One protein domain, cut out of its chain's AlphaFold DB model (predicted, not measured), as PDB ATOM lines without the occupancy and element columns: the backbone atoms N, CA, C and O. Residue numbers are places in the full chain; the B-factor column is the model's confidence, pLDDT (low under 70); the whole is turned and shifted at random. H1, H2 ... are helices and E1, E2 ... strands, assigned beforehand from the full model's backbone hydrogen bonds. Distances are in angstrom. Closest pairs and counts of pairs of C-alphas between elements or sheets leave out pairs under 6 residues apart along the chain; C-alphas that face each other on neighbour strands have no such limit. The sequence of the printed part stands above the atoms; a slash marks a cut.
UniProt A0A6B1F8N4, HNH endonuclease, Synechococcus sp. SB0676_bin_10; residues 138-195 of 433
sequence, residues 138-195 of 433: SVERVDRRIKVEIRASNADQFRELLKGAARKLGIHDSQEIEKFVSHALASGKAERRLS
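AT A GLANCE: This is residues 138 to 195 of the 433 residues of the protein "HNH endonuclease" of Synechococcus sp. SB0676_bin_10 (UniProt A0A6B1F8N4). Look for a helix, H1, in the middle, with the strand hairpin E1 and E2 beside one part of it and a second helix, H2, packed on it at a steep angle. E3 makes a last strand away from these four, near one end of the longest axis. The printed part has 58 residues, with two named helices and three named strands in the order E1, E2, H1, H2, E3; E1 and E2 form an antiparallel sheet, and the class is mixed, helices and strands. It is compact, with a radius of gyration of the C-alphas of 11.7 A and spans of 34 by 28 by 17 A.

HOW THE PARTS SIT: Start at E1, residues 138 to 142, and E2, residues 145 to 150, an antiparallel hairpin at 162 degrees, with N 140 and O 147 2.9 A apart, within hydrogen-bond range. Next comes H1, residues 155 to 168; its closest C-alphas to E2 are those of Leu 161 and Ile 150, 6.9 A apart. H2, residues 174 to 186, touches H1 with its residues 177 to 181 alone, the closest C-alphas being those of Ala 166 and Ile 177, 5.9 A apart. Their lines stand at a steep tilt of 57 degrees, opposite ways. In H1 and H2 every O i to N i+4 pair is within hydrogen-bond range. E3, residues 191 to 194, pairs with no named strand and is apart from E1, E2, H1 and H2.

IN THESE COORDINATES: Find C-alpha 138 at (213.110, 181.911, 207.403), where E1 begins; E2 then spans 16.2 A. From C-alpha 155 at (197.610, 175.091, 211.160), H1 runs 19.8 A, and H2 later runs 18.4 A. E3 ends at C-alpha 194, (202.650, 163.497, 212.224).

THE WHOLE: The two C-alphas farthest apart are those of Asp 173 and Ser 195, 36.6 A. The printed part has no cut, and its four links between named elements are tight. The mean pLDDT of the printed part is 87.7, and no printed residue is under 70.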
ATOM      1  N   SER A 138     211.968 181.392 208.170       85.19
ATOM      2  CA  SER A 138     213.110 181.911 207.403       85.19
ATOM      3  C   SER A 138     212.635 182.499 206.073       85.19
ATOM      4  O   SER A 138     211.781 181.924 205.397       85.19
ATOM      5  N   VAL A 139     213.179 183.661 205.708       85.88
ATOM      6  CA  VAL A 139     212.948 184.320 204.417       85.88
ATOM      7  C   VAL A 139     214.307 184.728 203.870       85.88
ATOM      8  O   VAL A 139     214.942 185.638 204.399       85.88
ATOM      9  N   GLU A 140     214.746 184.055 202.815       87.25
ATOM     10  CA  GLU A 140     216.058 184.244 202.199       87.25
ATOM     11  C   GLU A 140     215.895 184.625 200.727       87.25
ATOM     12  O   GLU A 140     215.075 184.057 200.002       87.25
ATOM     13  N   ARG A 141     216.691 185.594 200.264       81.81
ATOM     14  CA  ARG A 141     216.819 185.890 198.835       81.81
ATOM     15  C   ARG A 141     217.958 185.045 198.280       81.81
ATOM     16  O   ARG A 141     219.104 185.250 198.662       81.81
ATOM     17  N   VAL A 142     217.627 184.105 197.402       79.94
ATOM     18  CA  VAL A 142     218.594 183.254 196.703       79.94
ATOM     19  C   VAL A 142     218.481 183.588 195.218       79.94
ATOM     20  O   VAL A 142     217.464 183.307 194.578       79.94
ATOM     21  N   ASP A 143     219.501 184.256 194.684       82.19
ATOM     22  CA  ASP A 143     219.531 184.814 193.328       82.19
ATOM     23  C   ASP A 143     218.350 185.767 193.042       82.19
ATOM     24  O   ASP A 143     218.173 186.787 193.709       82.19
ATOM     25  N   ARG A 144     217.519 185.437 192.040       81.06
ATOM     26  CA  ARG A 144     216.275 186.144 191.680       81.06
ATOM     27  C   ARG A 144     215.027 185.537 192.333       81.06
ATOM     28  O   ARG A 144     213.912 185.913 191.975       81.06
ATOM     29  N   ARG A 145     215.181 184.561 193.233       81.62
ATOM     30  CA  ARG A 145     214.072 183.863 193.896       81.62
ATOM     31  C   ARG A 145     214.069 184.165 195.390       81.62
ATOM     32  O   ARG A 145     215.100 184.419 196.005       81.62
ATOM     33  N   ILE A 146     212.882 184.121 195.979       84.50
ATOM     34  CA  ILE A 146     212.707 184.241 197.423       84.50
ATOM     35  C   ILE A 146     212.346 182.858 197.949       84.50
ATOM     36  O   ILE A 146     211.355 182.264 197.521       84.50
ATOM     37  N   LYS A 147     213.174 182.333 198.850       86.31
ATOM     38  CA  LYS A 147     212.915 181.095 199.574       86.31
ATOM     39  C   LYS A 147     212.270 181.452 200.910       86.31
ATOM     40  O   LYS A 147     212.848 182.189 201.703       86.31
ATOM     41  N   VAL A 148     211.073 180.926 201.145       87.19
ATOM     42  CA  VAL A 148     210.358 181.044 202.420       87.19
ATOM     43  C   VAL A 148     210.251 179.646 203.014       87.19
ATOM     44  O   VAL A 148     209.684 178.757 202.384       87.19
ATOM     45  N   GLU A 149     210.805 179.450 204.206       88.56
ATOM     46  CA  GLU A 149     210.685 178.205 204.969       88.56
ATOM     47  C   GLU A 149     209.934 178.498 206.267       88.56
ATOM     48  O   GLU A 149     210.305 179.398 207.021       88.56
ATOM     49  N   ILE A 150     208.856 177.755 206.515       88.69
ATOM     50  CA  ILE A 150     208.014 177.912 207.701       88.69
ATOM     51  C   ILE A 150     207.897 176.563 208.389       88.69
ATOM     52  O   ILE A 150     207.614 175.552 207.749       88.69
ATOM     53  N   ARG A 151     208.070 176.566 209.709       87.50
ATOM     54  CA  ARG A 151     207.783 175.423 210.575       87.50
ATOM     55  C   ARG A 151     206.793 175.883 211.634       87.50
ATOM     56  O   ARG A 151     207.047 176.866 212.324       87.50
ATOM     57  N   ALA A 152     205.674 175.178 211.742       85.62
ATOM     58  CA  ALA A 152     204.586 175.488 212.664       85.62
ATOM     59  C   ALA A 152     204.158 174.224 213.423       85.62
ATOM     60  O   ALA A 152     204.274 173.117 212.898       85.62
ATOM     61  N   SER A 153     203.689 174.379 214.661       81.69
ATOM     62  CA  SER A 153     203.189 173.279 215.492       81.69
ATOM     63  C   SER A 153     201.719 172.949 215.219       81.69
ATOM     64  O   SER A 153     201.261 171.875 215.598       81.69
ATOM     65  N   ASN A 154     200.984 173.852 214.563       82.19
ATOM     66  CA  ASN A 154     199.600 173.667 214.134       82.19
ATOM     67  C   ASN A 154     199.257 174.576 212.934       82.19
ATOM     68  O   ASN A 154     200.054 175.433 212.540       82.19
ATOM     69  N   ALA A 155     198.071 174.372 212.350       82.56
ATOM     70  CA  ALA A 155     197.610 175.091 211.160       82.56
ATOM     71  C   ALA A 155     197.394 176.597 211.404       82.56
ATOM     72  O   ALA A 155     197.749 177.410 210.551       82.56
ATOM     73  N   ASP A 156     196.894 176.984 212.580       83.81
ATOM     74  CA  ASP A 156     196.664 178.395 212.921       83.81
ATOM     75  C   ASP A 156     197.985 179.165 213.002       83.81
ATOM     76  O   ASP A 156     198.157 180.215 212.381       83.81
ATOM     77  N   GLN A 157     198.974 178.594 213.694       86.25
ATOM     78  CA  GLN A 157     200.321 179.150 213.759       86.25
ATOM     79  C   GLN A 157     200.960 179.204 212.368       86.25
ATOM     80  O   GLN A 157     201.627 180.185 212.044       86.25
ATOM     81  N   PHE A 158     200.756 178.182 211.531       88.94
ATOM     82  CA  PHE A 158     201.245 178.184 210.152       88.94
ATOM     83  C   PHE A 158     200.680 179.367 209.360       88.94
ATOM     84  O   PHE A 158     201.441 180.088 208.710       88.94
ATOM     85  N   ARG A 159     199.370 179.623 209.475       89.19
ATOM     86  CA  ARG A 159     198.706 180.761 208.827       89.19
ATOM     87  C   ARG A 159     199.259 182.096 209.325       89.19
ATOM     88  O   ARG A 159     199.583 182.962 208.513       89.19
ATOM     89  N   GLU A 160     199.441 182.256 210.632       90.19
ATOM     90  CA  GLU A 160     200.022 183.478 211.204       90.19
ATOM     91  C   GLU A 160     201.479 183.703 210.767       90.19
ATOM     92  O   GLU A 160     201.885 184.834 210.474       90.19
ATOM     93  N   LEU A 161     202.267 182.634 210.632       91.44
ATOM     94  CA  LEU A 161     203.632 182.713 210.112       91.44
ATOM     95  C   LEU A 161     203.665 183.049 208.616       91.44
ATOM     96  O   LEU A 161     204.546 183.801 208.203       91.44
ATOM     97  N   LEU A 162     202.695 182.589 207.816       91.62
ATOM     98  CA  LEU A 162     202.538 183.012 206.418       91.62
ATOM     99  C   LEU A 162     202.231 184.511 206.312       91.62
ATOM    100  O   LEU A 162     202.863 185.208 205.516       91.62
ATOM    101  N   LYS A 163     201.343 185.041 207.164       92.25
ATOM    102  CA  LYS A 163     201.108 186.496 207.265       92.25
ATOM    103  C   LYS A 163     202.377 187.241 207.688       92.25
ATOM    104  O   LYS A 163     202.658 188.344 207.219       92.25
ATOM    105  N   GLY A 164     203.165 186.657 208.591       91.31
ATOM    106  CA  GLY A 164     204.487 187.162 208.965       91.31
ATOM    107  C   GLY A 164     205.471 187.190 207.789       91.31
ATOM    108  O   GLY A 164     206.188 188.174 207.615       91.31
ATOM    109  N   ALA A 165     205.477 186.146 206.956       92.19
ATOM    110  CA  ALA A 165     206.303 186.064 205.759       92.19
ATOM    111  C   ALA A 165     205.919 187.141 204.736       92.19
ATOM    112  O   ALA A 165     206.797 187.871 204.289       92.19
ATOM    113  N   ALA A 166     204.625 187.306 204.441       92.06
ATOM    114  CA  ALA A 166     204.124 188.347 203.537       92.06
ATOM    115  C   ALA A 166     204.601 189.750 203.957       92.06
ATOM    116  O   ALA A 166     205.156 190.493 203.147       92.06
ATOM    117  N   ARG A 167     204.510 190.062 205.258       91.88
ATOM    118  CA  ARG A 167     205.015 191.323 205.827       91.88
ATOM    119  C   ARG A 167     206.526 191.490 205.659       91.88
ATOM    120  O   ARG A 167     206.978 192.572 205.302       91.88
ATOM    121  N   LYS A 168     207.318 190.428 205.857       90.69
ATOM    122  CA  LYS A 168     208.776 190.452 205.600       90.69
ATOM    123  C   LYS A 168     209.124 190.640 204.119       90.69
ATOM    124  O   LYS A 168     210.228 191.081 203.810       90.69
ATOM    125  N   LEU A 169     208.201 190.312 203.217       89.38
ATOM    126  CA  LEU A 169     208.333 190.532 201.778       89.38
ATOM    127  C   LEU A 169     207.877 191.933 201.338       89.38
ATOM    128  O   LEU A 169     208.001 192.248 200.158       89.38
ATOM    129  N   GLY A 170     207.407 192.774 202.266       89.75
ATOM    130  CA  GLY A 170     206.936 194.133 201.988       89.75
ATOM    131  C   GLY A 170     205.456 194.226 201.610       89.75
ATOM    132  O   GLY A 170     205.009 195.287 201.185       89.75
ATOM    133  N   ILE A 171     204.687 193.141 201.762       91.94
ATOM    134  CA  ILE A 171     203.234 193.156 201.567       91.94
ATOM    135  C   ILE A 171     202.594 193.624 202.875       91.94
ATOM    136  O   ILE A 171     202.676 192.937 203.898       91.94
ATOM    137  N   HIS A 172     201.979 194.804 202.849       91.50
ATOM    138  CA  HIS A 172     201.367 195.421 204.031       91.50
ATOM    139  C   HIS A 172     199.846 195.544 203.933       91.50
ATOM    140  O   HIS A 172     199.193 195.684 204.967       91.50
ATOM    141  N   ASP A 173     199.282 195.456 202.727       94.50
ATOM    142  CA  ASP A 173     197.836 195.450 202.550       94.50
ATOM    143  C   ASP A 173     197.221 194.126 203.027       94.50
ATOM    144  O   ASP A 173     197.692 193.033 202.708       94.50
ATOM    145  N   SER A 174     196.146 194.228 203.807       90.62
ATOM    146  CA  SER A 174     195.484 193.072 204.418       90.62
ATOM    147  C   SER A 174     194.888 192.099 203.395       90.62
ATOM    148  O   SER A 174     194.991 190.885 203.580       90.62
ATOM    149  N   GLN A 175     194.318 192.597 202.294       92.75
ATOM    150  CA  GLN A 175     193.738 191.748 201.256       92.75
ATOM    151  C   GLN A 175     194.837 191.062 200.444       92.75
ATOM    152  O   GLN A 175     194.707 189.890 200.089       92.75
ATOM    153  N   GLU A 176     195.938 191.760 200.166       91.25
ATOM    154  CA  GLU A 176     197.104 191.170 199.505       91.25
ATOM    155  C   GLU A 176     197.782 190.092 200.361       91.25
ATOM    156  O   GLU A 176     198.180 189.053 199.829       91.25
ATOM    157  N   ILE A 177     197.852 190.281 201.683       91.00
ATOM    158  CA  ILE A 177     198.339 189.253 202.614       91.00
ATOM    159  C   ILE A 177     197.452 188.005 202.548       91.00
ATOM    160  O   ILE A 177     197.973 186.897 202.421       91.00
ATOM    161  N   GLU A 178     196.126 188.149 202.597       92.00
ATOM    162  CA  GLU A 178     195.224 186.991 202.525       92.00
ATOM    163  C   GLU A 178     195.275 186.294 201.156       92.00
ATOM    164  O   GLU A 178     195.219 185.061 201.088       92.00
ATOM    165  N   LYS A 179     195.479 187.039 200.060       91.06
ATOM    166  CA  LYS A 179     195.749 186.453 198.734       91.06
ATOM    167  C   LYS A 179     197.051 185.654 198.728       91.06
ATOM    168  O   LYS A 179     197.071 184.538 198.208       91.06
ATOM    169  N   PHE A 180     198.120 186.187 199.325       90.19
ATOM    170  CA  PHE A 180     199.397 185.483 199.465       90.19
ATOM    171  C   PHE A 180     199.235 184.185 200.262       90.19
ATOM    172  O   PHE A 180     199.686 183.132 199.812       90.19
ATOM    173  N   VAL A 181     198.553 184.246 201.412       89.06
ATOM    174  CA  VAL A 181     198.248 183.075 202.246       89.06
ATOM    175  C   VAL A 181     197.477 182.044 201.422       89.06
ATOM    176  O   VAL A 181     197.923 180.908 201.300       89.06
ATOM    177  N   SER A 182     196.379 182.444 200.782       88.19
ATOM    178  CA  SER A 182     195.538 181.548 199.979       88.19
ATOM    179  C   SER A 182     196.317 180.879 198.844       88.19
ATOM    180  O   SER A 182     196.198 179.671 198.636       88.19
ATOM    181  N   HIS A 183     197.171 181.630 198.141       87.94
ATOM    182  CA  HIS A 183     198.014 181.088 197.078       87.94
ATOM    183  C   HIS A 183     199.066 180.106 197.612       87.94
ATOM    184  O   HIS A 183     199.279 179.044 197.026       87.94
ATOM    185  N   ALA A 184     199.703 180.422 198.744       86.88
ATOM    186  CA  ALA A 184     200.676 179.539 199.379       86.88
ATOM    187  C   ALA A 184     200.036 178.211 199.810       86.88
ATOM    188  O   ALA A 184     200.607 177.148 199.559       86.88
ATOM    189  N   LEU A 185     198.832 178.260 200.383       84.50
ATOM    190  CA  LEU A 185     198.070 177.075 200.778       84.50
ATOM    191  C   LEU A 185     197.625 176.244 199.564       84.50
ATOM    192  O   LEU A 185     197.734 175.022 199.581       84.50
ATOM    193  N   ALA A 186     197.211 176.898 198.474       85.50
ATOM    194  CA  ALA A 186     196.821 176.232 197.230       85.50
ATOM    195  C   ALA A 186     198.006 175.649 196.435       85.50
ATOM    196  O   ALA A 186     197.798 174.823 195.548       85.50
ATOM    197  N   SER A 187     199.246 176.049 196.739       84.81
ATOM    198  CA  SER A 187     200.441 175.619 195.997       84.81
ATOM    199  C   SER A 187     200.787 174.132 196.148       84.81
ATOM    200  O   SER A 187     201.649 173.635 195.426       84.81
ATOM    201  N   GLY A 188     200.174 173.438 197.115       81.62
ATOM    202  CA  GLY A 188     200.447 172.029 197.414       81.62
ATOM    203  C   GLY A 188     201.809 171.767 198.066       81.62
ATOM    204  O   GLY A 188     202.163 170.616 198.281       81.62
ATOM    205  N   LYS A 189     202.578 172.816 198.394       86.38
ATOM    206  CA  LYS A 189     203.900 172.701 199.038       86.38
ATOM    207  C   LYS A 189     203.837 172.599 200.562       86.38
ATOM    208  O   LYS A 189     204.859 172.351 201.194       86.38
ATOM    209  N   ALA A 190     202.678 172.876 201.155       87.31
ATOM    210  CA  ALA A 190     202.483 172.763 202.590       87.31
ATOM    211  C   ALA A 190     202.222 171.300 202.957       87.31
ATOM    212  O   ALA A 190     201.342 170.653 202.390       87.31
ATOM    213  N   GLU A 191     202.966 170.798 203.933       90.38
ATOM    214  CA  GLU A 191     202.873 169.422 204.401       90.38
ATOM    215  C   GLU A 191     202.562 169.399 205.897       90.38
ATOM    216  O   GLU A 191     203.099 170.183 206.683       90.38
ATOM    217  N   ARG A 192     201.703 168.466 206.300       88.88
ATOM    218  CA  ARG A 192     201.468 168.101 207.693       88.88
ATOM    219  C   ARG A 192     202.290 166.858 207.998       88.88
ATOM    220  O   ARG A 192     202.094 165.813 207.379       88.88
ATOM    221  N   ARG A 193     203.178 166.957 208.986       88.31
ATOM    222  CA  ARG A 193     203.951 165.823 209.500       88.31
ATOM    223  C   ARG A 193     203.412 165.401 210.860       88.31
ATOM    224  O   ARG A 193     203.404 166.199 211.793       88.31
ATOM    225  N   LEU A 194     203.005 164.145 210.970       87.50
ATOM    226  CA  LEU A 194     202.650 163.497 212.224       87.50
ATOM    227  C   LEU A 194     203.763 162.519 212.587       87.50
ATOM    228  O   LEU A 194     204.220 161.757 211.739       87.50
ATOM    229  N   SER A 195     204.195 162.522 213.841       84.31
ATOM    230  CA  SER A 195     205.248 161.631 214.329       84.31
ATOM    231  C   SER A 195     204.788 160.952 215.614       84.31
ATOM    232  O   SER A 195     204.074 161.585 216.396       84.31
TER     233      SER A 195